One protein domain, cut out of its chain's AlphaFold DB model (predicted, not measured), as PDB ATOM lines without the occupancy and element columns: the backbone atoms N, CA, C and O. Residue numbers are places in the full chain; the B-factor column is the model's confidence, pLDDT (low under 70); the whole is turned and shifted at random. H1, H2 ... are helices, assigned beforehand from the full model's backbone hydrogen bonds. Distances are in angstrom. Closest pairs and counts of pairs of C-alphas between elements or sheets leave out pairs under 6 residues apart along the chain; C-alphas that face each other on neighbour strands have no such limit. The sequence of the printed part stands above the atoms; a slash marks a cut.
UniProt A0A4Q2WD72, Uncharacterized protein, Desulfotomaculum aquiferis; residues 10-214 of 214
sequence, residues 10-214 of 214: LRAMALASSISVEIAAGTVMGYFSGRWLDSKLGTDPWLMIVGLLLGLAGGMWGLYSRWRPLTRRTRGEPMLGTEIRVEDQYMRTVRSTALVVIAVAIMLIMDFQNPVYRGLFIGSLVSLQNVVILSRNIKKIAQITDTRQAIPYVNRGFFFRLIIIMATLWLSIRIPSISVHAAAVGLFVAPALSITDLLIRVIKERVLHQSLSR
ATOM      1  N   LEU A  10     141.927 107.378 117.750       41.84
ATOM      2  CA  LEU A  10     140.535 107.636 117.389       41.84
ATOM      3  C   LEU A  10     139.515 106.755 118.143       41.84
ATOM      4  O   LEU A  10     138.430 107.213 118.491       41.84
ATOM      5  N   ARG A  11     139.854 105.492 118.433       46.94
ATOM      6  CA  ARG A  11     139.003 104.566 119.198       46.94
ATOM      7  C   ARG A  11     138.957 104.938 120.676       46.94
ATOM      8  O   ARG A  11     137.894 104.845 121.276       46.94
ATOM      9  N   ALA A  12     140.064 105.394 121.258       47.09
ATOM     10  CA  ALA A  12     140.076 105.867 122.640       47.09
ATOM     11  C   ALA A  12     139.265 107.163 122.808       47.09
ATOM     12  O   ALA A  12     138.525 107.294 123.784       47.09
ATOM     13  N   MET A  13     139.319 108.064 121.817       42.22
ATOM     14  CA  MET A  13     138.451 109.251 121.750       42.22
ATOM     15  C   MET A  13     136.978 108.867 121.686       42.22
ATOM     16  O   MET A  13     136.179 109.338 122.491       42.22
ATOM     17  N   ALA A  14     136.631 107.983 120.747       50.81
ATOM     18  CA  ALA A  14     135.258 107.540 120.554       50.81
ATOM     19  C   ALA A  14     134.699 106.912 121.838       50.81
ATOM     20  O   ALA A  14     133.558 107.179 122.210       50.81
ATOM     21  N   LEU A  15     135.528 106.152 122.561       54.03
ATOM     22  CA  LEU A  15     135.162 105.577 123.850       54.03
ATOM     23  C   LEU A  15     134.915 106.664 124.906       54.03
ATOM     24  O   LEU A  15     133.829 106.694 125.479       54.03
ATOM     25  N   ALA A  16     135.847 107.594 125.131       52.41
ATOM     26  CA  ALA A  16     135.685 108.665 126.127       52.41
ATOM     27  C   ALA A  16     134.457 109.559 125.855       52.41
ATOM     28  O   ALA A  16     133.693 109.889 126.772       52.41
ATOM     29  N   SER A  17     134.221 109.900 124.587       55.78
ATOM     30  CA  SER A  17     133.037 110.649 124.161       55.78
ATOM     31  C   SER A  17     131.752 109.842 124.349       55.78
ATOM     32  O   SER A  17     130.784 110.373 124.890       55.78
ATOM     33  N   SER A  18     131.744 108.551 123.994       61.44
ATOM     34  CA  SER A  18     130.562 107.694 124.171       61.44
ATOM     35  C   SER A  18     130.154 107.545 125.638       61.44
ATOM     36  O   SER A  18     128.968 107.570 125.946       61.44
ATOM     37  N   ILE A  19     131.126 107.487 126.552       63.66
ATOM     38  CA  ILE A  19     130.886 107.358 127.995       63.66
ATOM     39  C   ILE A  19     130.168 108.597 128.529       63.66
ATOM     40  O   ILE A  19     129.200 108.504 129.283       63.66
ATOM     41  N   SER A  20     130.640 109.772 128.116       65.38
ATOM     42  CA  SER A  20     130.071 111.050 128.545       65.38
ATOM     43  C   SER A  20     128.635 111.207 128.050       65.38
ATOM     44  O   SER A  20     127.765 111.640 128.803       65.38
ATOM     45  N   VAL A  21     128.390 110.797 126.805       68.81
ATOM     46  CA  VAL A  21     127.073 110.818 126.161       68.81
ATOM     47  C   VAL A  21     126.125 109.833 126.825       68.81
ATOM     48  O   VAL A  21     124.966 110.158 127.033       68.81
ATOM     49  N   GLU A  22     126.600 108.650 127.197       73.81
ATOM     50  CA  GLU A  22     125.756 107.642 127.825       73.81
ATOM     51  C   GLU A  22     125.330 108.044 129.238       73.81
ATOM     52  O   GLU A  22     124.154 107.943 129.584       73.81
ATOM     53  N   ILE A  23     126.259 108.593 130.029       75.75
ATOM     54  CA  ILE A  23     125.926 109.180 131.331       75.75
ATOM     55  C   ILE A  23     124.970 110.357 131.134       75.75
ATOM     56  O   ILE A  23     123.959 110.442 131.827       75.75
ATOM     57  N   ALA A  24     125.242 111.248 130.178       76.62
ATOM     58  CA  ALA A  24     124.364 112.370 129.863       76.62
ATOM     59  C   ALA A  24     122.944 111.902 129.501       76.62
ATOM     60  O   ALA A  24     121.979 112.378 130.094       76.62
ATOM     61  N   ALA A  25     122.820 110.938 128.590       80.50
ATOM     62  CA  ALA A  25     121.548 110.429 128.098       80.50
ATOM     63  C   ALA A  25     120.764 109.718 129.205       80.50
ATOM     64  O   ALA A  25     119.585 110.013 129.394       80.50
ATOM     65  N   GLY A  26     121.420 108.847 129.980       84.75
ATOM     66  CA  GLY A  26     120.803 108.173 131.124       84.75
ATOM     67  C   GLY A  26     120.270 109.166 132.154       84.75
ATOM     68  O   GLY A  26     119.140 109.037 132.617       84.75
ATOM     69  N   THR A  27     121.045 110.207 132.459       83.38
ATOM     70  CA  THR A  27     120.648 111.219 133.447       83.38
ATOM     71  C   THR A  27     119.493 112.094 132.944       83.38
ATOM     72  O   THR A  27     118.568 112.377 133.704       83.38
ATOM     73  N   VAL A  28     119.510 112.499 131.667       85.06
ATOM     74  CA  VAL A  28     118.422 113.274 131.040       85.06
ATOM     75  C   VAL A  28     117.130 112.459 131.011       85.06
ATOM     76  O   VAL A  28     116.082 112.959 131.418       85.06
ATOM     77  N   MET A  29     117.202 111.194 130.587       87.31
ATOM     78  CA  MET A  29     116.046 110.296 130.606       87.31
ATOM     79  C   MET A  29     115.503 110.123 132.024       87.31
ATOM     80  O   MET A  29     114.306 110.296 132.224       87.31
ATOM     81  N   GLY A  30     116.378 109.876 133.004       88.44
ATOM     82  CA  GLY A  30     116.005 109.730 134.410       88.44
ATOM     83  C   GLY A  30     115.308 110.963 134.994       88.44
ATOM     84  O   GLY A  30     114.325 110.828 135.721       88.44
ATOM     85  N   TYR A  31     115.766 112.167 134.636       88.88
ATOM     86  CA  TYR A  31     115.111 113.420 135.016       88.88
ATOM     87  C   TYR A  31     113.696 113.524 134.442       88.88
ATOM     88  O   TYR A  31     112.751 113.778 135.188       88.88
ATOM     89  N   PHE A  32     113.535 113.322 133.129       89.31
ATOM     90  CA  PHE A  32     112.232 113.469 132.479       89.31
ATOM     91  C   PHE A  32     111.243 112.398 132.931       89.31
ATOM     92  O   PHE A  32     110.085 112.722 133.191       89.31
ATOM     93  N   SER A  33     111.693 111.148 133.079       90.50
ATOM     94  CA  SER A  33     110.855 110.084 133.626       90.50
ATOM     95  C   SER A  33     110.470 110.388 135.070       90.50
ATOM     96  O   SER A  33     109.293 110.333 135.402       90.50
ATOM     97  N   GLY A  34     111.428 110.779 135.913       88.69
ATOM     98  CA  GLY A  34     111.163 111.099 137.315       88.69
ATOM     99  C   GLY A  34     110.181 112.258 137.471       88.69
ATOM    100  O   GLY A  34     109.224 112.144 138.226       88.69
ATOM    101  N   ARG A  35     110.341 113.320 136.673       88.44
ATOM    102  CA  ARG A  35     109.414 114.458 136.638       88.44
ATOM    103  C   ARG A  35     108.008 114.064 136.180       88.44
ATOM    104  O   ARG A  35     107.025 114.563 136.710       88.44
ATOM    105  N   TRP A  36     107.906 113.208 135.168       91.25
ATOM    106  CA  TRP A  36     106.610 112.729 134.685       91.25
ATOM    107  C   TRP A  36     105.898 111.848 135.717       91.25
ATOM    108  O   TRP A  36     104.674 111.887 135.822       91.25
ATOM    109  N   LEU A  37     106.652 111.057 136.487       91.06
ATOM    110  CA  LEU A  37     106.093 110.318 137.614       91.06
ATOM    111  C   LEU A  37     105.681 111.257 138.755       91.06
ATOM    112  O   LEU A  37     104.584 111.094 139.285       91.06
ATOM    113  N   ASP A  38     106.516 112.243 139.095       90.06
ATOM    114  CA  ASP A  38     106.206 113.234 140.129       90.06
ATOM    115  C   ASP A  38     104.905 113.981 139.817       90.06
ATOM    116  O   ASP A  38     104.033 114.050 140.679       90.06
ATOM    117  N   SER A  39     104.702 114.418 138.568       87.62
ATOM    118  CA  SER A  39     103.485 115.143 138.184       87.62
ATOM    119  C   SER A  39     102.210 114.297 138.242       87.62
ATOM    120  O   SER A  39     101.115 114.843 138.361       87.62
ATOM    121  N   LYS A  40     102.329 112.964 138.158       90.62
ATOM    122  CA  LYS A  40     101.198 112.037 138.308       90.62
ATOM    123  C   LYS A  40     100.923 111.656 139.758       90.62
ATOM    124  O   LYS A  40      99.767 111.434 140.104       90.62
ATOM    125  N   LEU A  41     101.969 111.522 140.570       90.88
ATOM    126  CA  LEU A  41     101.883 111.040 141.951       90.88
ATOM    127  C   LEU A  41     101.846 112.177 142.984       90.88
ATOM    128  O   LEU A  41     101.581 111.920 144.154       90.88
ATOM    129  N   GLY A  42     102.090 113.423 142.565       85.00
ATOM    130  CA  GLY A  42     102.137 114.594 143.442       85.00
ATOM    131  C   GLY A  42     103.357 114.612 144.367       85.00
ATOM    132  O   GLY A  42     103.314 115.235 145.423       85.00
ATOM    133  N   THR A  43     104.430 113.904 144.007       89.06
ATOM    134  CA  THR A  43     105.638 113.735 144.833       89.06
ATOM    135  C   THR A  43     106.763 114.711 144.480       89.06
ATOM    136  O   THR A  43     107.897 114.510 144.917       89.06
ATOM    137  N   ASP A  44     106.476 115.771 143.713       82.94
ATOM    138  CA  ASP A  44     107.466 116.774 143.307       82.94
ATOM    139  C   ASP A  44     108.268 117.314 144.516       82.94
ATOM    140  O   ASP A  44     107.663 117.741 145.506       82.94
ATOM    141  N   PRO A  45     109.620 117.361 144.476       86.81
ATOM    142  CA  PRO A  45     110.536 116.989 143.387       86.81
ATOM    143  C   PRO A  45     111.259 115.633 143.603       86.81
ATOM    144  O   PRO A  45     112.388 115.448 143.137       86.81
ATOM    145  N   TRP A  46     110.707 114.708 144.393       89.50
ATOM    146  CA  TRP A  46     111.446 113.542 144.895       89.50
ATOM    147  C   TRP A  46     111.749 112.487 143.827       89.50
ATOM    148  O   TRP A  46     112.899 112.040 143.739       89.50
ATOM    149  N   LEU A  47     110.779 112.084 142.999       90.06
ATOM    150  CA  LEU A  47     111.016 111.056 141.975       90.06
ATOM    151  C   LEU A  47     111.891 111.585 140.842       90.06
ATOM    152  O   LEU A  47     112.662 110.823 140.266       90.06
ATOM    153  N   MET A  48     111.848 112.885 140.566       91.31
ATOM    154  CA  MET A  48     112.783 113.576 139.687       91.31
ATOM    155  C   MET A  48     114.219 113.444 140.205       91.31
ATOM    156  O   MET A  48     115.112 113.098 139.430       91.31
ATOM    157  N   ILE A  49     114.457 113.677 141.502       90.19
ATOM    158  CA  ILE A  49     115.791 113.535 142.111       90.19
ATOM    159  C   ILE A  49     116.251 112.076 142.063       90.19
ATOM    160  O   ILE A  49     117.377 111.800 141.646       90.19
ATOM    161  N   VAL A  50     115.384 111.134 142.444       91.69
ATOM    162  CA  VAL A  50     115.696 109.698 142.408       91.69
ATOM    163  C   VAL A  50     115.987 109.242 140.978       91.69
ATOM    164  O   VAL A  50     117.010 108.606 140.736       91.69
ATOM    165  N   GLY A  51     115.148 109.615 140.014       90.56
ATOM    166  CA  GLY A  51     115.330 109.296 138.601       90.56
ATOM    167  C   GLY A  51     116.627 109.872 138.038       90.56
ATOM    168  O   GLY A  51     117.370 109.167 137.354       90.56
ATOM    169  N   LEU A  52     116.961 111.116 138.386       89.62
ATOM    170  CA  LEU A  52     118.228 111.753 138.024       89.62
ATOM    171  C   LEU A  52     119.431 110.963 138.556       89.62
ATOM    172  O   LEU A  52     120.370 110.685 137.807       89.62
ATOM    173  N   LEU A  53     119.405 110.579 139.835       90.25
ATOM    174  CA  LEU A  53     120.475 109.800 140.459       90.25
ATOM    175  C   LEU A  53     120.616 108.409 139.841       90.25
ATOM    176  O   LEU A  53     121.736 107.977 139.561       90.25
ATOM    177  N   LEU A  54     119.496 107.731 139.587       90.88
ATOM    178  CA  LEU A  54     119.475 106.427 138.927       90.88
ATOM    179  C   LEU A  54     119.995 106.514 137.491       90.88
ATOM    180  O   LEU A  54     120.747 105.640 137.070       90.88
ATOM    181  N   GLY A  55     119.672 107.579 136.757       88.12
ATOM    182  CA  GLY A  55     120.204 107.824 135.418       88.12
ATOM    183  C   GLY A  55     121.725 108.014 135.406       88.12
ATOM    184  O   GLY A  55     122.423 107.433 134.570       88.12
ATOM    185  N   LEU A  56     122.256 108.760 136.380       85.69
ATOM    186  CA  LEU A  56     123.699 108.923 136.601       85.69
ATOM    187  C   LEU A  56     124.379 107.594 136.955       85.69
ATOM    188  O   LEU A  56     125.409 107.248 136.372       85.69
ATOM    189  N   ALA A  57     123.799 106.848 137.898       86.81
ATOM    190  CA  ALA A  57     124.308 105.555 138.339       86.81
ATOM    191  C   ALA A  57     124.264 104.509 137.215       86.81
ATOM    192  O   ALA A  57     125.241 103.792 137.009       86.81
ATOM    193  N   GLY A  58     123.178 104.465 136.442       87.06
ATOM    194  CA  GLY A  58     123.006 103.576 135.295       87.06
ATOM    195  C   GLY A  58     124.012 103.857 134.179       87.06
ATOM    196  O   GLY A  58     124.638 102.927 133.673       87.06
ATOM    197  N   GLY A  59     124.255 105.132 133.852       81.75
ATOM    198  CA  GLY A  59     125.292 105.511 132.887       81.75
ATOM    199  C   GLY A  59     126.697 105.091 133.331       81.75
ATOM    200  O   GLY A  59     127.485 104.572 132.539       81.75
ATOM    201  N   MET A  60     127.000 105.242 134.623       78.69
ATOM    202  CA  MET A  60     128.265 104.784 135.203       78.69
ATOM    203  C   MET A  60     128.376 103.249 135.211       78.69
ATOM    204  O   MET A  60     129.433 102.689 134.921       78.69
ATOM    205  N   TRP A  61     127.282 102.543 135.499       82.25
ATOM    206  CA  TRP A  61     127.234 101.083 135.448       82.25
ATOM    207  C   TRP A  61     127.464 100.545 134.028       82.25
ATOM    208  O   TRP A  61     128.226  99.589 133.834       82.25
ATOM    209  N   GLY A  62     126.861 101.191 133.026       78.88
ATOM    210  CA  GLY A  62     127.098 100.909 131.609       78.88
ATOM    211  C   GLY A  62     128.570 101.084 131.230       78.88
ATOM    212  O   GLY A  62     129.146 100.219 130.559       78.88
ATOM    213  N   LEU A  63     129.215 102.140 131.738       72.81
ATOM    214  CA  LEU A  63     130.658 102.336 131.604       72.81
ATOM    215  C   LEU A  63     131.441 101.142 132.168       72.81
ATOM    216  O   LEU A  63     132.215 100.538 131.427       72.81
ATOM    217  N   TYR A  64     131.242 100.768 133.438       71.75
ATOM    218  CA  TYR A  64     131.999  99.664 134.050       71.75
ATOM    219  C   TYR A  64     131.828  98.346 133.300       71.75
ATOM    220  O   TYR A  64     132.797  97.609 133.096       71.75
ATOM    221  N   SER A  65     130.598  98.069 132.874       73.69
ATOM    222  CA  SER A  65     130.245  96.840 132.168       73.69
ATOM    223  C   SER A  65     130.974  96.737 130.824       73.69
ATOM    224  O   SER A  65     131.471  95.663 130.483       73.69
ATOM    225  N   ARG A  66     131.126  97.852 130.088       67.06
ATOM    226  CA  ARG A  66     131.852  97.892 128.802       67.06
ATOM    227  C   ARG A  66     133.367  98.009 128.946       67.06
ATOM    228  O   ARG A  66     134.100  97.495 128.104       67.06
ATOM    229  N   TRP A  67     133.860  98.644 130.006       59.53
ATOM    230  CA  TRP A  67     135.300  98.801 130.244       59.53
ATOM    231  C   TRP A  67     136.004  97.496 130.639       59.53
ATOM    232  O   TRP A  67     137.152  97.270 130.242       59.53
ATOM    233  N   ARG A  68     135.322  96.623 131.393       57.66
ATOM    234  CA  ARG A  68     135.857  95.319 131.833       57.66
ATOM    235  C   ARG A  68     136.413  94.449 130.688       57.66
ATOM    236  O   ARG A  68     137.498  93.899 130.867       57.66
ATOM    237  N   PRO A  69     135.744  94.320 129.526       54.81
ATOM    238  CA  PRO A  69     136.283  93.555 128.396       54.81
ATOM    239  C   PRO A  69     137.268  94.327 127.492       54.81
ATOM    240  O   PRO A  69     138.119  93.699 126.860       54.81
ATOM    241  N   LEU A  70     137.206  95.664 127.418       51.44
ATOM    242  CA  LEU A  70     138.023  96.464 126.481       51.44
ATOM    243  C   LEU A  70     139.480  96.661 126.920       51.44
ATOM    244  O   LEU A  70     140.374  96.782 126.081       51.44
ATOM    245  N   THR A  71     139.744  96.625 128.224       51.47
ATOM    246  CA  THR A  71     141.078  96.846 128.813       51.47
ATOM    247  C   THR A  71     142.112  95.771 128.454       51.47
ATOM    248  O   THR A  71     143.302  95.964 128.682       51.47
ATOM    249  N   ARG A  72     141.700  94.667 127.815       47.53
ATOM    250  CA  ARG A  72     142.624  93.656 127.273       47.53
ATOM    251  C   ARG A  72     143.138  93.963 125.856       47.53
ATOM    252  O   ARG A  72     144.126  93.351 125.467       47.53
ATOM    253  N   ARG A  73     142.521  94.883 125.091       48.16
ATOM    254  CA  ARG A  73     142.877  95.151 123.673       48.16
ATOM    255  C   ARG A  73     143.730  96.404 123.422       48.16
ATOM    256  O   ARG A  73     144.338  96.489 122.364       48.16
ATOM    257  N   THR A  74     143.807  97.344 124.361       49.44
ATOM    258  CA  THR A  74     144.543  98.627 124.216       49.44
ATOM    259  C   THR A  74     145.841  98.678 125.035       49.44
ATOM    260  O   THR A  74     146.340  99.743 125.387       49.44
ATOM    261  N   ARG A  75     146.382  97.504 125.376       41.97
ATOM    262  CA  ARG A  75     147.585  97.311 126.191       41.97
ATOM    263  C   ARG A  75     148.833  97.598 125.343       41.97
ATOM    264  O   ARG A  75     149.368  96.672 124.748       41.97
ATOM    265  N   GLY A  76     149.280  98.852 125.262       44.09
ATOM    266  CA  GLY A  76     150.636  99.138 124.767       44.09
ATOM    267  C   GLY A  76     150.896 100.481 124.090       44.09
ATOM    268  O   GLY A  76     152.062 100.826 123.953       44.09
ATOM    269  N   GLU A  77     149.881 101.255 123.696       49.00
ATOM    270  CA  GLU A  77     150.137 102.510 122.974       49.00
ATOM    271  C   GLU A  77     149.834 103.748 123.828       49.00
ATOM    272  O   GLU A  77     148.684 103.937 124.242       49.00
ATOM    273  N   PRO A  78     150.834 104.610 124.108       43.94
ATOM    274  CA  PRO A  78     150.581 105.895 124.738       43.94
ATOM    275  C   PRO A  78     149.731 106.755 123.796       43.94
ATOM    276  O   PRO A  78     150.070 106.959 122.631       43.94
ATOM    277  N   MET A  79     148.624 107.292 124.313       48.94
ATOM    278  CA  MET A  79     147.609 108.072 123.582       48.94
ATOM    279  C   MET A  79     148.100 109.472 123.140       48.94
ATOM    280  O   MET A  79     147.296 110.393 122.986       48.94
ATOM    281  N   LEU A  80     149.407 109.654 122.933       43.44
ATOM    282  CA  LEU A  80     150.107 110.942 122.878       43.44
ATOM    283  C   LEU A  80     149.722 111.841 121.679       43.44
ATOM    284  O   LEU A  80     149.973 113.037 121.712       43.44
ATOM    285  N   GLY A  81     149.084 111.304 120.629       43.50
ATOM    286  CA  GLY A  81     148.628 112.073 119.450       43.50
ATOM    287  C   GLY A  81     147.152 112.499 119.477       43.50
ATOM    288  O   GLY A  81     146.645 113.092 118.527       43.50
ATOM    289  N   THR A  82     146.443 112.155 120.548       48.66
ATOM    290  CA  THR A  82     144.974 112.193 120.658       48.66
ATOM    291  C   THR A  82     144.503 113.447 121.397       48.66
ATOM    292  O   THR A  82     143.463 114.017 121.077       48.66
ATOM    293  N   GLU A  83     145.284 113.917 122.372       46.22
ATOM    294  CA  GLU A  83     144.887 115.018 123.259       46.22
ATOM    295  C   GLU A  83     144.555 116.308 122.499       46.22
ATOM    296  O   GLU A  83     143.541 116.933 122.791       46.22
ATOM    297  N   ILE A  84     145.331 116.656 121.466       46.47
ATOM    298  CA  ILE A  84     145.178 117.930 120.742       46.47
ATOM    299  C   ILE A  84     143.845 117.989 119.972       46.47
ATOM    300  O   ILE A  84     143.175 119.016 119.959       46.47
ATOM    301  N   ARG A  85     143.399 116.870 119.385       48.31
ATOM    302  CA  ARG A  85     142.198 116.838 118.529       48.31
ATOM    303  C   ARG A  85     140.893 116.647 119.323       48.31
ATOM    304  O   ARG A  85     139.844 117.099 118.866       48.31
ATOM    305  N   VAL A  86     140.941 116.030 120.515       49.28
ATOM    306  CA  VAL A  86     139.792 115.995 121.455       49.28
ATOM    307  C   VAL A  86     139.584 117.353 122.102       49.28
ATOM    308  O   VAL A  86     138.436 117.770 122.253       49.28
ATOM    309  N   GLU A  87     140.668 118.051 122.449       51.62
ATOM    310  CA  GLU A  87     140.593 119.372 123.071       51.62
ATOM    311  C   GLU A  87     139.800 120.342 122.178       51.62
ATOM    312  O   GLU A  87     138.862 120.973 122.654       51.62
ATOM    313  N   ASP A  88     140.043 120.364 120.862       55.34
ATOM    314  CA  ASP A  88     139.305 121.230 119.926       55.34
ATOM    315  C   ASP A  88     137.809 120.900 119.822       55.34
ATOM    316  O   ASP A  88     136.952 121.785 119.714       55.34
ATOM    317  N   GLN A  89     137.473 119.612 119.838       51.00
ATOM    318  CA  GLN A  89     136.092 119.139 119.743       51.00
ATOM    319  C   GLN A  89     135.320 119.432 121.038       51.00
ATOM    320  O   GLN A  89     134.132 119.758 121.015       51.00
ATOM    321  N   TYR A  90     136.027 119.381 122.163       59.69
ATOM    322  CA  TYR A  90     135.513 119.588 123.505       59.69
ATOM    323  C   TYR A  90     135.392 121.067 123.889       59.69
ATOM    324  O   TYR A  90     134.388 121.472 124.478       59.69
ATOM    325  N   MET A  91     136.350 121.905 123.477       59.44
ATOM    326  CA  MET A  91     136.318 123.359 123.672       59.44
ATOM    327  C   MET A  91     135.071 123.993 123.053       59.44
ATOM    328  O   MET A  91     134.565 124.983 123.576       59.44
ATOM    329  N   ARG A  92     134.498 123.392 122.001       66.56
ATOM    330  CA  ARG A  92     133.199 123.815 121.449       66.56
ATOM    331  C   ARG A  92     132.054 123.618 122.440       66.56
ATOM    332  O   ARG A  92     131.257 124.533 122.601       66.56
ATOM    333  N   THR A  93     132.019 122.481 123.141       68.56
ATOM    334  CA  THR A  93     130.990 122.181 124.155       68.56
ATOM    335  C   THR A  93     131.185 123.030 125.415       68.56
ATOM    336  O   THR A  93     130.213 123.510 126.000       68.56
ATOM    337  N   VAL A  94     132.438 123.274 125.822       71.38
ATOM    338  CA  VAL A  94     132.771 124.209 126.914       71.38
ATOM    339  C   VAL A  94     132.290 125.614 126.561       71.38
ATOM    340  O   VAL A  94     131.605 126.247 127.358       71.38
ATOM    341  N   ARG A  95     132.609 126.090 125.352       79.31
ATOM    342  CA  ARG A  95     132.259 127.434 124.885       79.31
ATOM    343  C   ARG A  95     130.754 127.599 124.715       79.31
ATOM    344  O   ARG A  95     130.226 128.616 125.141       79.31
ATOM    345  N   SER A  96     130.053 126.605 124.169       77.75
ATOM    346  CA  SER A  96     128.590 126.637 124.068       77.75
ATOM    347  C   SER A  96     127.932 126.629 125.448       77.75
ATOM    348  O   SER A  96     127.023 127.416 125.688       77.75
ATOM    349  N   THR A  97     128.423 125.809 126.382       80.94
ATOM    350  CA  THR A  97     127.926 125.799 127.768       80.94
ATOM    351  C   THR A  97     128.192 127.143 128.448       80.94
ATOM    352  O   THR A  97     127.297 127.689 129.080       80.94
ATOM    353  N   ALA A  98     129.386 127.718 128.280       84.62
ATOM    354  CA  ALA A  98     129.733 129.028 128.825       84.62
ATOM    355  C   ALA A  98     128.856 130.148 128.244       84.62
ATOM    356  O   ALA A  98     128.408 131.010 128.991       84.62
ATOM    357  N   LEU A  99     128.544 130.107 126.944       86.38
ATOM    358  CA  LEU A  99     127.600 131.040 126.322       86.38
ATOM    359  C   LEU A  99     126.200 130.921 126.928       86.38
ATOM    360  O   LEU A  99     125.584 131.943 127.216       86.38
ATOM    361  N   VAL A 100     125.716 129.699 127.178       84.56
ATOM    362  CA  VAL A 100     124.432 129.496 127.867       84.56
ATOM    363  C   VAL A 100     124.486 130.050 129.291       84.56
ATOM    364  O   VAL A 100     123.573 130.763 129.686       84.56
ATOM    365  N   VAL A 101     125.561 129.798 130.045       86.00
ATOM    366  CA  VAL A 101     125.740 130.358 131.398       86.00
ATOM    367  C   VAL A 101     125.708 131.889 131.368       86.00
ATOM    368  O   VAL A 101     125.040 132.495 132.200       86.00
ATOM    369  N   ILE A 102     126.375 132.521 130.397       88.19
ATOM    370  CA  ILE A 102     126.370 133.981 130.222       88.19
ATOM    371  C   ILE A 102     124.963 134.483 129.877       88.19
ATOM    372  O   ILE A 102     124.499 135.447 130.477       88.19
ATOM    373  N   ALA A 103     124.254 133.822 128.962       87.50
ATOM    374  CA  ALA A 103     122.882 134.188 128.614       87.50
ATOM    375  C   ALA A 103     121.937 134.082 129.824       87.50
ATOM    376  O   ALA A 103     121.144 134.987 130.077       87.50
ATOM    377  N   VAL A 104     122.068 133.017 130.619       85.19
ATOM    378  CA  VAL A 104     121.306 132.834 131.861       85.19
ATOM    379  C   VAL A 104     121.686 133.887 132.907       85.19
ATOM    380  O   VAL A 104     120.809 134.380 133.612       85.19
ATOM    381  N   ALA A 105     122.958 134.289 132.988       85.62
ATOM    382  CA  ALA A 105     123.394 135.383 133.854       85.62
ATOM    383  C   ALA A 105     122.750 136.719 133.455       85.62
ATOM    384  O   ALA A 105     122.330 137.480 134.320       85.62
ATOM    385  N   ILE A 106     122.622 136.991 132.154       88.06
ATOM    386  CA  ILE A 106     121.928 138.185 131.653       88.06
ATOM    387  C   ILE A 106     120.445 138.137 132.046       88.06
ATOM    388  O   ILE A 106     119.935 139.117 132.583       88.06
ATOM    389  N   MET A 107     119.771 136.994 131.872       84.56
ATOM    390  CA  MET A 107     118.378 136.819 132.318       84.56
ATOM    391  C   MET A 107     118.219 137.044 133.830       84.56
ATOM    392  O   MET A 107     117.265 137.686 134.262       84.56
ATOM    393  N   LEU A 108     119.182 136.576 134.630       85.00
ATOM    394  CA  LEU A 108     119.216 136.797 136.076       85.00
ATOM    395  C   LEU A 108     119.335 138.287 136.437       85.00
ATOM    396  O   LEU A 108     118.722 138.731 137.402       85.00
ATOM    397  N   ILE A 109     120.129 139.053 135.685       85.75
ATOM    398  CA  ILE A 109     120.301 140.496 135.910       85.75
ATOM    399  C   ILE A 109     119.015 141.257 135.564       85.75
ATOM    400  O   ILE A 109     118.670 142.208 136.259       85.75
ATOM    401  N   MET A 110     118.297 140.833 134.519       81.69
ATOM    402  CA  MET A 110     117.054 141.483 134.087       81.69
ATOM    403  C   MET A 110     115.892 141.265 135.065       81.69
ATOM    404  O   MET A 110     115.077 142.164 135.242       81.69
ATOM    405  N   ASP A 111     115.817 140.101 135.715       81.81
ATOM    406  CA  ASP A 111     114.760 139.777 136.678       81.81
ATOM    407  C   ASP A 111     115.338 139.011 137.878       81.81
ATOM    408  O   ASP A 111     115.224 137.789 138.028       81.81
ATOM    409  N   PHE A 112     116.003 139.768 138.752       75.00
ATOM    410  CA  PHE A 112     116.737 139.216 139.889       75.00
ATOM    411  C   PHE A 112     115.831 138.551 140.931       75.00
ATOM    412  O   PHE A 112     116.306 137.721 141.707       75.00
ATOM    413  N   GLN A 113     114.546 138.902 140.990       79.88
ATOM    414  CA  GLN A 113     113.589 138.356 141.961       79.88
ATOM    415  C   GLN A 113     113.096 136.957 141.563       79.88
ATOM    416  O   GLN A 113     112.602 136.217 142.413       79.88
ATOM    417  N   ASN A 114     113.265 136.561 140.298       85.81
ATOM    418  CA  ASN A 114     112.690 135.328 139.788       85.81
ATOM    419  C   ASN A 114     113.422 134.070 140.304       85.81
ATOM    420  O   ASN A 114     114.612 133.873 140.013       85.81
ATOM    421  N   PRO A 115     112.731 133.154 141.011       85.12
ATOM    422  CA  PRO A 115     113.351 131.939 141.534       85.12
ATOM    423  C   PRO A 115     113.811 130.976 140.431       85.12
ATOM    424  O   PRO A 115     114.698 130.146 140.658       85.12
ATOM    425  N   VAL A 116     113.244 131.082 139.223       86.94
ATOM    426  CA  VAL A 116     113.605 130.246 138.072       86.94
ATOM    427  C   VAL A 116     115.000 130.598 137.554       86.94
ATOM    428  O   VAL A 116     115.832 129.701 137.415       86.94
ATOM    429  N   TYR A 117     115.302 131.879 137.330       87.25
ATOM    430  CA  TYR A 117     116.610 132.291 136.804       87.25
ATOM    431  C   TYR A 117     117.745 131.995 137.786       87.25
ATOM    432  O   TYR A 117     118.809 131.536 137.370       87.25
ATOM    433  N   ARG A 118     117.499 132.148 139.094       85.69
ATOM    434  CA  ARG A 118     118.462 131.786 140.149       85.69
ATOM    435  C   ARG A 118     118.805 130.300 140.121       85.69
ATOM    436  O   ARG A 118     119.981 129.942 140.127       85.69
ATOM    437  N   GLY A 119     117.784 129.443 140.041       86.31
ATOM    438  CA  GLY A 119     117.979 128.000 139.918       86.31
ATOM    439  C   GLY A 119     118.742 127.642 138.649       86.31
ATOM    440  O   GLY A 119     119.777 126.981 138.723       86.31
ATOM    441  N   LEU A 120     118.294 128.141 137.497       88.50
ATOM    442  CA  LEU A 120     118.922 127.863 136.205       88.50
ATOM    443  C   LEU A 120     120.398 128.282 136.182       88.50
ATOM    444  O   LEU A 120     121.244 127.521 135.707       88.50
ATOM    445  N   PHE A 121     120.719 129.447 136.748       90.25
ATOM    446  CA  PHE A 121     122.085 129.949 136.836       90.25
ATOM    447  C   PHE A 121     122.973 129.017 137.665       90.25
ATOM    448  O   PHE A 121     123.989 128.534 137.162       90.25
ATOM    449  N   ILE A 122     122.550 128.671 138.887       90.19
ATOM    450  CA  ILE A 122     123.299 127.769 139.776       90.19
ATOM    451  C   ILE A 122     123.504 126.401 139.116       90.19
ATOM    452  O   ILE A 122     124.624 125.888 139.084       90.19
ATOM    453  N   GLY A 123     122.448 125.826 138.540       87.69
ATOM    454  CA  GLY A 123     122.534 124.545 137.844       87.69
ATOM    455  C   GLY A 123     123.504 124.589 136.660       87.69
ATOM    456  O   GLY A 123     124.322 123.683 136.494       87.69
ATOM    457  N   SER A 124     123.460 125.658 135.860       87.31
ATOM    458  CA  SER A 124     124.332 125.830 134.691       87.31
ATOM    459  C   SER A 124     125.807 126.014 135.068       87.31
ATOM    460  O   SER A 124     126.680 125.446 134.408       87.31
ATOM    461  N   LEU A 125     126.102 126.704 136.178       88.56
ATOM    462  CA  LEU A 125     127.457 126.813 136.731       88.56
ATOM    463  C   LEU A 125     128.010 125.449 137.147       88.56
ATOM    464  O   LEU A 125     129.148 125.105 136.823       88.56
ATOM    465  N   VAL A 126     127.190 124.641 137.815       88.31
ATOM    466  CA  VAL A 126     127.570 123.279 138.203       88.31
ATOM    467  C   VAL A 126     127.764 122.391 136.968       88.31
ATOM    468  O   VAL A 126     128.690 121.577 136.919       88.31
ATOM    469  N   SER A 127     126.949 122.583 135.928       83.62
ATOM    470  CA  SER A 127     127.112 121.913 134.635       83.62
ATOM    471  C   SER A 127     128.445 122.275 133.963       83.62
ATOM    472  O   SER A 127     129.153 121.396 133.467       83.62
ATOM    473  N   LEU A 128     128.848 123.548 134.021       84.31
ATOM    474  CA  LEU A 128     130.146 124.014 133.530       84.31
ATOM    475  C   LEU A 128     131.307 123.414 134.341       84.31
ATOM    476  O   LEU A 128     132.290 122.947 133.764       84.31
ATOM    477  N   GLN A 129     131.180 123.346 135.670       79.81
ATOM    478  CA  GLN A 129     132.172 122.704 136.536       79.81
ATOM    479  C   GLN A 129     132.347 121.218 136.194       79.81
ATOM    480  O   GLN A 129     133.475 120.720 136.156       79.81
ATOM    481  N   ASN A 130     131.253 120.518 135.892       74.81
ATOM    482  CA  ASN A 130     131.286 119.119 135.476       74.81
ATOM    483  C   ASN A 130     132.113 118.911 134.192       74.81
ATOM    484  O   ASN A 130     132.883 117.955 134.099       74.81
ATOM    485  N   VAL A 131     132.017 119.836 133.234       71.50
ATOM    486  CA  VAL A 131     132.841 119.839 132.014       71.50
ATOM    487  C   VAL A 131     134.321 120.086 132.367       71.50
ATOM    488  O   VAL A 131     135.212 119.329 131.989       71.50
ATOM    489  N   VAL A 132     134.623 121.086 133.191       73.50
ATOM    490  CA  VAL A 132     136.021 121.411 133.539       73.50
ATOM    491  C   VAL A 132     136.717 120.302 134.347       73.50
ATOM    492  O   VAL A 132     137.901 120.032 134.145       73.50
ATOM    493  N   ILE A 133     136.016 119.628 135.263       68.25
ATOM    494  CA  ILE A 133     136.591 118.515 136.042       68.25
ATOM    495  C   ILE A 133     136.913 117.328 135.130       68.25
ATOM    496  O   ILE A 133     137.962 116.696 135.275       68.25
ATOM    497  N   LEU A 134     136.037 117.041 134.167       62.22
ATOM    498  CA  LEU A 134     136.233 115.949 133.224       62.22
ATOM    499  C   LEU A 134     137.489 116.156 132.362       62.22
ATOM    500  O   LEU A 134     138.263 115.212 132.209       62.22
ATOM    501  N   SER A 135     137.746 117.375 131.869       59.53
ATOM    502  CA  SER A 135     138.940 117.660 131.052       59.53
ATOM    503  C   SER A 135     140.245 117.426 131.817       59.53
ATOM    504  O   SER A 135     141.198 116.848 131.293       59.53
ATOM    505  N   ARG A 136     140.271 117.791 133.101       64.75
ATOM    506  CA  ARG A 136     141.414 117.527 133.984       64.75
ATOM    507  C   ARG A 136     141.600 116.035 134.250       64.75
ATOM    508  O   ARG A 136     142.738 115.573 134.311       64.75
ATOM    509  N   ASN A 137     140.504 115.287 134.390       62.88
ATOM    510  CA  ASN A 137     140.559 113.843 134.602       62.88
ATOM    511  C   ASN A 137     141.074 113.109 133.359       62.88
ATOM    512  O   ASN A 137     141.872 112.193 133.509       62.88
ATOM    513  N   ILE A 138     140.686 113.526 132.149       55.47
ATOM    514  CA  ILE A 138     141.147 112.906 130.894       55.47
ATOM    515  C   ILE A 138     142.658 113.086 130.711       55.47
ATOM    516  O   ILE A 138     143.343 112.091 130.489       55.47
ATOM    517  N   LYS A 139     143.188 114.304 130.894       58.81
ATOM    518  CA  LYS A 139     144.638 114.581 130.798       58.81
ATOM    519  C   LYS A 139     145.453 113.755 131.796       58.81
ATOM    520  O   LYS A 139     146.536 113.272 131.492       58.81
ATOM    521  N   LYS A 140     144.906 113.538 132.996       61.81
ATOM    522  CA  LYS A 140     145.544 112.690 134.011       61.81
ATOM    523  C   LYS A 140     145.429 111.202 133.691       61.81
ATOM    524  O   LYS A 140     146.404 110.486 133.857       61.81
ATOM    525  N   ILE A 141     144.282 110.730 133.201       52.88
ATOM    526  CA  ILE A 141     144.087 109.326 132.803       52.88
ATOM    527  C   ILE A 141     144.962 108.968 131.597       52.88
ATOM    528  O   ILE A 141     145.492 107.863 131.557       52.88
ATOM    529  N   ALA A 142     145.178 109.901 130.667       52.69
ATOM    530  CA  ALA A 142     146.088 109.728 129.534       52.69
ATOM    531  C   ALA A 142     147.547 109.476 129.961       52.69
ATOM    532  O   ALA A 142     148.297 108.842 129.224       52.69
ATOM    533  N   GLN A 143     147.930 109.925 131.159       56.50
ATOM    534  CA  GLN A 143     149.263 109.725 131.729       56.50
ATOM    535  C   GLN A 143     149.360 108.473 132.621       56.50
ATOM    536  O   GLN A 143     150.459 108.089 133.014       56.50
ATOM    537  N   ILE A 144     148.237 107.824 132.957       56.75
ATOM    538  CA  ILE A 144     148.227 106.630 133.811       56.75
ATOM    539  C   ILE A 144     148.436 105.385 132.944       56.75
ATOM    540  O   ILE A 144     147.520 104.900 132.281       56.75
ATOM    541  N   THR A 145     149.641 104.821 133.008       50.69
ATOM    542  CA  THR A 145     150.016 103.584 132.302       50.69
ATOM    543  C   THR A 145     149.388 102.324 132.925       50.69
ATOM    544  O   THR A 145     149.285 101.292 132.264       50.69
ATOM    545  N   ASP A 146     148.929 102.390 134.184       54.75
ATOM    546  CA  ASP A 146     148.483 101.224 134.958       54.75
ATOM    547  C   ASP A 146     146.962 101.214 135.232       54.75
ATOM    548  O   ASP A 146     146.412 102.008 136.003       54.75
ATOM    549  N   THR A 147     146.248 100.278 134.601       51.81
ATOM    550  CA  THR A 147     144.773 100.205 134.589       51.81
ATOM    551  C   THR A 147     144.166  99.967 135.977       51.81
ATOM    552  O   THR A 147     143.039 100.395 136.239       51.81
ATOM    553  N   ARG A 148     144.901  99.320 136.896       56.00
ATOM    554  CA  ARG A 148     144.427  99.082 138.273       56.00
ATOM    555  C   ARG A 148     144.253 100.380 139.065       56.00
ATOM    556  O   ARG A 148     143.379 100.443 139.925       56.00
ATOM    557  N   GLN A 149     145.027 101.419 138.747       60.62
ATOM    558  CA  GLN A 149     144.930 102.729 139.397       60.62
ATOM    559  C   GLN A 149     143.916 103.663 138.713       60.62
ATOM    560  O   GLN A 149     143.407 104.591 139.342       60.62
ATOM    561  N   ALA A 150     143.553 103.389 137.455       59.84
ATOM    562  CA  ALA A 150     142.596 104.196 136.699       59.84
ATOM    563  C   ALA A 150     141.156 104.077 137.234       59.84
ATOM    564  O   ALA A 150     140.449 105.079 137.325       59.84
ATOM    565  N   ILE A 151     140.729 102.878 137.650       63.56
ATOM    566  CA  ILE A 151     139.374 102.635 138.183       63.56
ATOM    567  C   ILE A 151     139.075 103.517 139.413       63.56
ATOM    568  O   ILE A 151     138.156 104.329 139.344       63.56
ATOM    569  N   PRO A 152     139.842 103.466 140.521       68.06
ATOM    570  CA  PRO A 152     139.564 104.307 141.690       68.06
ATOM    571  C   PRO A 152     139.704 105.811 141.401       68.06
ATOM    572  O   PRO A 152     139.161 106.632 142.140       68.06
ATOM    573  N   TYR A 153     140.420 106.198 140.343       67.81
ATOM    574  CA  TYR A 153     140.530 107.591 139.916       67.81
ATOM    575  C   TYR A 153     139.260 108.087 139.207       67.81
ATOM    576  O   TYR A 153     138.702 109.119 139.585       67.81
ATOM    577  N   VAL A 154     138.748 107.314 138.244       67.56
ATOM    578  CA  VAL A 154     137.475 107.591 137.556       67.56
ATOM    579  C   VAL A 154     136.315 107.609 138.557       67.56
ATOM    580  O   VAL A 154     135.487 108.522 138.531       67.56
ATOM    581  N   ASN A 155     136.306 106.664 139.503       70.50
ATOM    582  CA  ASN A 155     135.299 106.593 140.566       70.50
ATOM    583  C   ASN A 155     135.308 107.856 141.429       70.50
ATOM    584  O   ASN A 155     134.249 108.414 141.701       70.50
ATOM    585  N   ARG A 156     136.492 108.336 141.834       73.06
ATOM    586  CA  ARG A 156     136.613 109.564 142.634       73.06
ATOM    587  C   ARG A 156     135.989 110.759 141.919       73.06
ATOM    588  O   ARG A 156     135.179 111.454 142.525       73.06
ATOM    589  N   GLY A 157     136.296 110.965 140.638       70.44
ATOM    590  CA  GLY A 157     135.693 112.045 139.846       70.44
ATOM    591  C   GLY A 157     134.163 111.957 139.775       70.44
ATOM    592  O   GLY A 157     133.477 112.968 139.923       70.44
ATOM    593  N   PHE A 158     133.624 110.746 139.619       76.00
ATOM    594  CA  PHE A 158     132.181 110.502 139.617       76.00
ATOM    595  C   PHE A 158     131.521 110.795 140.975       76.00
ATOM    596  O   PHE A 158     130.500 111.481 141.019       76.00
ATOM    597  N   PHE A 159     132.114 110.352 142.087       81.50
ATOM    598  CA  PHE A 159     131.592 110.643 143.427       81.50
ATOM    599  C   PHE A 159     131.606 112.138 143.744       81.50
ATOM    600  O   PHE A 159     130.619 112.655 144.261       81.50
ATOM    601  N   PHE A 160     132.671 112.855 143.370       80.94
ATOM    602  CA  PHE A 160     132.704 114.316 143.494       80.94
ATOM    603  C   PHE A 160     131.540 114.973 142.746       80.94
ATOM    604  O   PHE A 160     130.882 115.858 143.289       80.94
ATOM    605  N   ARG A 161     131.231 114.506 141.530       76.50
ATOM    606  CA  ARG A 161     130.083 114.997 140.759       76.50
ATOM    607  C   ARG A 161     128.753 114.714 141.464       76.50
ATOM    608  O   ARG A 161     127.923 115.614 141.537       76.50
ATOM    609  N   LEU A 162     128.550 113.501 141.984       82.81
ATOM    610  CA  LEU A 162     127.333 113.148 142.727       82.81
ATOM    611  C   LEU A 162     127.141 114.035 143.957       82.81
ATOM    612  O   LEU A 162     126.043 114.537 144.170       82.81
ATOM    613  N   ILE A 163     128.208 114.268 144.726       87.88
ATOM    614  CA  ILE A 163     128.168 115.130 145.911       87.88
ATOM    615  C   ILE A 163     127.766 116.551 145.522       87.88
ATOM    616  O   ILE A 163     126.889 117.121 146.161       87.88
ATOM    617  N   ILE A 164     128.356 117.110 144.460       87.19
ATOM    618  CA  ILE A 164     128.024 118.466 144.007       87.19
ATOM    619  C   ILE A 164     126.562 118.537 143.550       87.19
ATOM    620  O   ILE A 164     125.842 119.424 143.988       87.19
ATOM    621  N   ILE A 165     126.096 117.588 142.734       87.00
ATOM    622  CA  ILE A 165     124.699 117.541 142.269       87.00
ATOM    623  C   ILE A 165     123.732 117.446 143.452       87.00
ATOM    624  O   ILE A 165     122.747 118.181 143.507       87.00
ATOM    625  N   MET A 166     124.027 116.572 144.415       88.94
ATOM    626  CA  MET A 166     123.228 116.428 145.629       88.94
ATOM    627  C   MET A 166     123.230 117.701 146.465       88.94
ATOM    628  O   MET A 166     122.163 118.145 146.874       88.94
ATOM    629  N   ALA A 167     124.387 118.329 146.661       89.75
ATOM    630  CA  ALA A 167     124.495 119.591 147.380       89.75
ATOM    631  C   ALA A 167     123.697 120.706 146.688       89.75
ATOM    632  O   ALA A 167     122.981 121.446 147.355       89.75
ATOM    633  N   THR A 168     123.758 120.798 145.356       89.31
ATOM    634  CA  THR A 168     122.996 121.780 144.574       89.31
ATOM    635  C   THR A 168     121.492 121.581 144.711       89.31
ATOM    636  O   THR A 168     120.768 122.547 144.956       89.31
ATOM    637  N   LEU A 169     121.007 120.344 144.579       89.69
ATOM    638  CA  LEU A 169     119.581 120.038 144.700       89.69
ATOM    639  C   LEU A 169     119.094 120.230 146.139       89.69
ATOM    640  O   LEU A 169     118.060 120.856 146.354       89.69
ATOM    641  N   TRP A 170     119.872 119.786 147.124       90.06
ATOM    642  CA  TRP A 170     119.572 119.979 148.542       90.06
ATOM    643  C   TRP A 170     119.501 121.462 148.920       90.06
ATOM    644  O   TRP A 170     118.544 121.891 149.562       90.06
ATOM    645  N   LEU A 171     120.469 122.266 148.470       88.38
ATOM    646  CA  LEU A 171     120.476 123.710 148.696       88.38
ATOM    647  C   LEU A 171     119.284 124.387 148.009       88.38
ATOM    648  O   LEU A 171     118.658 125.265 148.596       88.38
ATOM    649  N   SER A 172     118.930 123.940 146.801       88.56
ATOM    650  CA  SER A 172     117.769 124.464 146.074       88.56
ATOM    651  C   SER A 172     116.451 124.160 146.792       88.56
ATOM    652  O   SER A 172     115.543 124.975 146.743       88.56
ATOM    653  N   ILE A 173     116.332 123.019 147.484       87.44
ATOM    654  CA  ILE A 173     115.140 122.693 148.292       87.44
ATOM    655  C   ILE A 173     115.086 123.564 149.554       87.44
ATOM    656  O   ILE A 173     114.013 123.970 149.994       87.44
ATOM    657  N   ARG A 174     116.246 123.846 150.156       88.81
ATOM    658  CA  ARG A 174     116.349 124.629 151.395       88.81
ATOM    659  C   ARG A 174     116.095 126.118 151.202       88.81
ATOM    660  O   ARG A 174     115.726 126.778 152.168       88.81
ATOM    661  N   ILE A 175     116.320 126.643 150.002       87.38
ATOM    662  CA  ILE A 175     116.185 128.065 149.695       87.38
ATOM    663  C   ILE A 175     114.914 128.266 148.854       87.38
ATOM    664  O   ILE A 175     114.947 128.023 147.651       87.38
ATOM    665  N   PRO A 176     113.810 128.784 149.432       80.50
ATOM    666  CA  PRO A 176     112.539 128.965 148.715       80.50
ATOM    667  C   PRO A 176     112.639 129.914 147.517       80.50
ATOM    668  O   PRO A 176     111.811 129.888 146.613       80.50
ATOM    669  N   SER A 177     113.666 130.767 147.506       82.19
ATOM    670  CA  SER A 177     113.939 131.702 146.419       82.19
ATOM    671  C   SER A 177     114.695 131.077 145.239       82.19
ATOM    672  O   SER A 177     115.083 131.799 144.323       82.19
ATOM    673  N   ILE A 178     114.912 129.757 145.239       86.44
ATOM    674  CA  ILE A 178     115.558 129.008 144.159       86.44
ATOM    675  C   ILE A 178     114.619 127.890 143.706       86.44
ATOM    676  O   ILE A 178     114.247 127.008 144.472       86.44
ATOM    677  N   SER A 179     114.264 127.883 142.423       88.38
ATOM    678  CA  SER A 179     113.490 126.782 141.856       88.38
ATOM    679  C   SER A 179     114.366 125.540 141.692       88.38
ATOM    680  O   SER A 179     115.281 125.514 140.865       88.38
ATOM    681  N   VAL A 180     114.040 124.479 142.436       88.06
ATOM    682  CA  VAL A 180     114.684 123.156 142.331       88.06
ATOM    683  C   VAL A 180     114.594 122.609 140.908       88.06
ATOM    684  O   VAL A 180     115.566 122.069 140.382       88.06
ATOM    685  N   HIS A 181     113.451 122.806 140.248       87.75
ATOM    686  CA  HIS A 181     113.238 122.380 138.868       87.75
ATOM    687  C   HIS A 181     114.178 123.104 137.906       87.75
ATOM    688  O   HIS A 181     114.763 122.468 137.032       87.75
ATOM    689  N   ALA A 182     114.349 124.416 138.077       89.12
ATOM    690  CA  ALA A 182     115.241 125.204 137.238       89.12
ATOM    691  C   ALA A 182     116.716 124.868 137.500       89.12
ATOM    692  O   ALA A 182     117.491 124.755 136.553       89.12
ATOM    693  N   ALA A 183     117.089 124.628 138.761       89.50
ATOM    694  CA  ALA A 183     118.417 124.136 139.123       89.50
ATOM    695  C   ALA A 183     118.711 122.779 138.488       89.50
ATOM    696  O   ALA A 183     119.762 122.601 137.873       89.50
ATOM    697  N   ALA A 184     117.754 121.852 138.548       88.00
ATOM    698  CA  ALA A 184     117.867 120.567 137.882       88.00
ATOM    699  C   ALA A 184     118.038 120.731 136.365       88.00
ATOM    700  O   ALA A 184     118.982 120.178 135.816       88.00
ATOM    701  N   VAL A 185     117.220 121.553 135.692       87.75
ATOM    702  CA  VAL A 185     117.377 121.842 134.250       87.75
ATOM    703  C   VAL A 185     118.755 122.434 133.939       87.75
ATOM    704  O   VAL A 185     119.414 121.994 132.996       87.75
ATOM    705  N   GLY A 186     119.233 123.376 134.755       87.69
ATOM    706  CA  GLY A 186     120.554 123.982 134.600       87.69
ATOM    707  C   GLY A 186     121.688 122.954 134.656       87.69
ATOM    708  O   GLY A 186     122.621 123.029 133.856       87.69
ATOM    709  N   LEU A 187     121.588 121.943 135.531       87.88
ATOM    710  CA  LEU A 187     122.578 120.859 135.633       87.88
ATOM    711  C   LEU A 187     122.741 120.083 134.318       87.88
ATOM    712  O   LEU A 187     123.827 119.562 134.034       87.88
ATOM    713  N   PHE A 188     121.695 120.041 133.489       81.88
ATOM    714  CA  PHE A 188     121.664 119.297 132.232       81.88
ATOM    715  C   PHE A 188     122.133 120.064 131.002       81.88
ATOM    716  O   PHE A 188     122.247 119.443 129.948       81.88
ATOM    717  N   VAL A 189     122.466 121.351 131.112       83.56
ATOM    718  CA  VAL A 189     122.875 122.167 129.956       83.56
ATOM    719  C   VAL A 189     124.052 121.536 129.204       83.56
ATOM    720  O   VAL A 189     123.938 121.259 128.011       83.56
ATOM    721  N   ALA A 190     125.164 121.233 129.880       77.06
ATOM    722  CA  ALA A 190     126.319 120.628 129.216       77.06
ATOM    723  C   ALA A 190     126.051 119.203 128.684       77.06
ATOM    724  O   ALA A 190     126.377 118.941 127.523       77.06
ATOM    725  N   PRO A 191     125.440 118.280 129.460       73.62
ATOM    726  CA  PRO A 191     124.990 116.982 128.955       73.62
ATOM    727  C   PRO A 191     124.122 117.071 127.690       73.62
ATOM    728  O   PRO A 191     124.384 116.365 126.718       73.62
ATOM    729  N   ALA A 192     123.125 117.958 127.678       77.81
ATOM    730  CA  ALA A 192     122.200 118.120 126.562       77.81
ATOM    731  C   ALA A 192     122.908 118.647 125.305       77.81
ATOM    732  O   ALA A 192     122.718 118.108 124.212       77.81
ATOM    733  N   LEU A 193     123.780 119.649 125.461       77.19
ATOM    734  CA  LEU A 193     124.578 120.186 124.356       77.19
ATOM    735  C   LEU A 193     125.544 119.140 123.791       77.19
ATOM    736  O   LEU A 193     125.689 119.037 122.576       77.19
ATOM    737  N   SER A 194     126.154 118.321 124.651       71.88
ATOM    738  CA  SER A 194     127.066 117.255 124.224       71.88
ATOM    739  C   SER A 194     126.357 116.162 123.418       71.88
ATOM    740  O   SER A 194     126.879 115.738 122.387       71.88
ATOM    741  N   ILE A 195     125.164 115.731 123.847       71.81
ATOM    742  CA  ILE A 195     124.345 114.774 123.083       71.81
ATOM    743  C   ILE A 195     123.955 115.386 121.735       71.81
ATOM    744  O   ILE A 195     124.062 114.725 120.705       71.81
ATOM    745  N   THR A 196     123.540 116.653 121.734       75.38
ATOM    746  CA  THR A 196     123.105 117.351 120.519       75.38
ATOM    747  C   THR A 196     124.238 117.470 119.497       75.38
ATOM    748  O   THR A 196     124.043 117.111 118.336       75.38
ATOM    749  N   ASP A 197     125.438 117.893 119.915       71.88
ATOM    750  CA  ASP A 197     126.609 117.973 119.024       71.88
ATOM    751  C   ASP A 197     126.960 116.598 118.437       71.88
ATOM    752  O   ASP A 197     127.246 116.481 117.243       71.88
ATOM    753  N   LEU A 198     126.876 115.535 119.245       66.50
ATOM    754  CA  LEU A 198     127.114 114.176 118.767       66.50
ATOM    755  C   LEU A 198     126.068 113.744 117.735       66.50
ATOM    756  O   LEU A 198     126.436 113.218 116.687       66.50
ATOM    757  N   LEU A 199     124.781 113.962 118.008       68.31
ATOM    758  CA  LEU A 199     123.705 113.595 117.088       68.31
ATOM    759  C   LEU A 199     123.875 114.294 115.740       68.31
ATOM    760  O   LEU A 199     123.806 113.637 114.703       68.31
ATOM    761  N   ILE A 200     124.182 115.594 115.750       76.31
ATOM    762  CA  ILE A 200     124.453 116.365 114.531       76.31
ATOM    763  C   ILE A 200     125.623 115.752 113.755       76.31
ATOM    764  O   ILE A 200     125.524 115.573 112.541       76.31
ATOM    765  N   ARG A 201     126.720 115.392 114.435       71.31
ATOM    766  CA  ARG A 201     127.874 114.744 113.787       71.31
ATOM    767  C   ARG A 201     127.519 113.395 113.186       71.31
ATOM    768  O   ARG A 201     127.827 113.170 112.023       71.31
ATOM    769  N   VAL A 202     126.846 112.531 113.942       67.44
ATOM    770  CA  VAL A 202     126.455 111.188 113.489       67.44
ATOM    771  C   VAL A 202     125.545 111.277 112.267       67.44
ATOM    772  O   VAL A 202     125.739 110.545 111.299       67.44
ATOM    773  N   ILE A 203     124.570 112.187 112.284       76.06
ATOM    774  CA  ILE A 203     123.680 112.414 111.141       76.06
ATOM    775  C   ILE A 203     124.495 112.906 109.943       76.06
ATOM    776  O   ILE A 203     124.381 112.346 108.854       76.06
ATOM    777  N   LYS A 204     125.361 113.904 110.145       77.31
ATOM    778  CA  LYS A 204     126.191 114.474 109.080       77.31
ATOM    779  C   LYS A 204     127.127 113.435 108.456       77.31
ATOM    780  O   LYS A 204     127.228 113.381 107.236       77.31
ATOM    781  N   GLU A 205     127.765 112.590 109.264       74.75
ATOM    782  CA  GLU A 205     128.627 111.501 108.791       74.75
ATOM    783  C   GLU A 205     127.849 110.444 108.006       74.75
ATOM    784  O   GLU A 205     128.301 110.033 106.937       74.75
ATOM    785  N   ARG A 206     126.658 110.035 108.471       73.00
ATOM    786  CA  ARG A 206     125.813 109.099 107.709       73.00
ATOM    787  C   ARG A 206     125.400 109.668 106.353       73.00
ATOM    788  O   ARG A 206     125.448 108.944 105.361       73.00
ATOM    789  N   VAL A 207     125.021 110.947 106.309       78.50
ATOM    790  CA  VAL A 207     124.622 111.633 105.070       78.50
ATOM    791  C   VAL A 207     125.801 111.741 104.100       78.50
ATOM    792  O   VAL A 207     125.657 111.419 102.923       78.50
ATOM    793  N   LEU A 208     126.986 112.120 104.590       76.50
ATOM    794  CA  LEU A 208     128.208 112.182 103.781       76.50
ATOM    795  C   LEU A 208     128.592 110.811 103.212       76.50
ATOM    796  O   LEU A 208     128.898 110.711 102.025       76.50
ATOM    797  N   HIS A 209     128.512 109.745 104.010       71.38
ATOM    798  CA  HIS A 209     128.786 108.393 103.519       71.38
ATOM    799  C   HIS A 209     127.797 107.934 102.443       71.38
ATOM    800  O   HIS A 209     128.229 107.327 101.469       71.38
ATOM    801  N   GLN A 210     126.507 108.267 102.563       70.50
ATOM    802  CA  GLN A 210     125.523 107.989 101.508       70.50
ATOM    803  C   GLN A 210     125.789 108.770 100.215       70.50
ATOM    804  O   GLN A 210     125.496 108.263  99.134       70.50
ATOM    805  N   SER A 211     126.334 109.988 100.310       64.12
ATOM    806  CA  SER A 211     126.685 110.800  99.136       64.12
ATOM    807  C   SER A 211     127.953 110.340  98.415       64.12
ATOM    808  O   SER A 211     128.071 110.576  97.224       64.12
ATOM    809  N   LEU A 212     128.882 109.679  99.118       66.19
ATOM    810  CA  LEU A 212     130.128 109.147  98.546       66.19
ATOM    811  C   LEU A 212     129.975 107.720  97.994       66.19
ATOM    812  O   LEU A 212     130.860 107.242  97.291       66.19
ATOM    813  N   SER A 213     128.883 107.027  98.332       59.84
ATOM    814  CA  SER A 213     128.533 105.703  97.797       59.84
ATOM    815  C   SER A 213     127.565 105.759  96.603       59.84
ATOM    816  O   SER A 213     126.992 104.730  96.246       59.84
ATOM    817  N   ARG A 214     127.320 106.950  96.047       50.56
ATOM    818  CA  ARG A 214     126.582 107.197  94.800       50.56
ATOM    819  C   ARG A 214     127.525 107.834  93.794       50.56
ATOM    820  O   ARG A 214     127.345 107.531  92.599       50.56
TER     821      ARG A 214
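This is residues 10 to 214 of the 214 residues of an uncharacterized protein of Desulfotomaculum aquiferis (UniProt A0A4Q2WD72). Two layers of long helices stand side by side, a hairpin of H1 and H2 and a row of H3, H4 and H5 with H4 in its middle; short H6 fits between them at one end. H7 begins between H1 and the H3 and H4 side of the row and then leaves the body as an arm, of which residues 199 to 212, with 213 and 214 after them, stick out. The printed part has 205 residues with seven named helices, H1 to H7 in order along the chain, and no named strand: the class is all helix. It is compact, with a radius of gyration of the C-alphas of 18.6 A and spans of 55 by 44 by 32 A.

H1, residues 10 to 41, and H2, residues 46 to 70, form a helical hairpin at a shallow tilt of 25 degrees, with the C-alphas of Gly 34 and Met 48 closest at 3.8 A. H3, residues 83 to 110, is apart from H2 and forms a hairpin with H4, residues 115 to 142, at 15 degrees, closest at the C-alphas of Leu 108 and Tyr 117, 5.3 A apart. H4 is the hub, touching four other helices. H4 and H5, residues 147 to 174, form a hairpin at 8 degrees, closest at the C-alphas of Ile 141 and Ala 150, 6.6 A. H2 and H5 are close but not clearly touching. H6, residues 180 to 187, touches H4, whose residues 116 to 127 alone take part; the closest C-alphas, of Gly 123 and Gly 186, are 3.8 A apart. H7, residues 189 to 212, touches H1 with residues 191 to 195 alone, at a steep tilt of 56 degrees; the closest C-alphas are those of Ala 24 and Pro 191, 4.7 A. H7 also touches H3, closest at the C-alphas of Thr 97 and Ala 190, 5.6 A. Every O i to N i+4 pair is within hydrogen-bond range in H1, H4, H6 and H7; the counts are 19 of 21 in H2, 20 of 24 in H3 and 21 of 24 in H5.

H1 starts at C-alpha 10, (140.535, 107.636, 117.389), and is 45.9 A long. H2 measures 36.6 A, H3 39.9 A with a kink of 28 degrees near residue 90, H4 41.3 A and H5 41.1 A. H6 has 8 residues. H7 is 34.8 A long and ends at C-alpha 212, (130.128, 109.147, 98.546).

The C-alphas of Arg 174 and Arg 214 are the two farthest apart, 60.1 A. The printed part has no cut. The link from H2 to H3, residues 71 to 82, is long. The mean pLDDT of the printed part is 74.2; 69 residues are under 70, among them 10 to 21, 66 to 93 and 133 to 154.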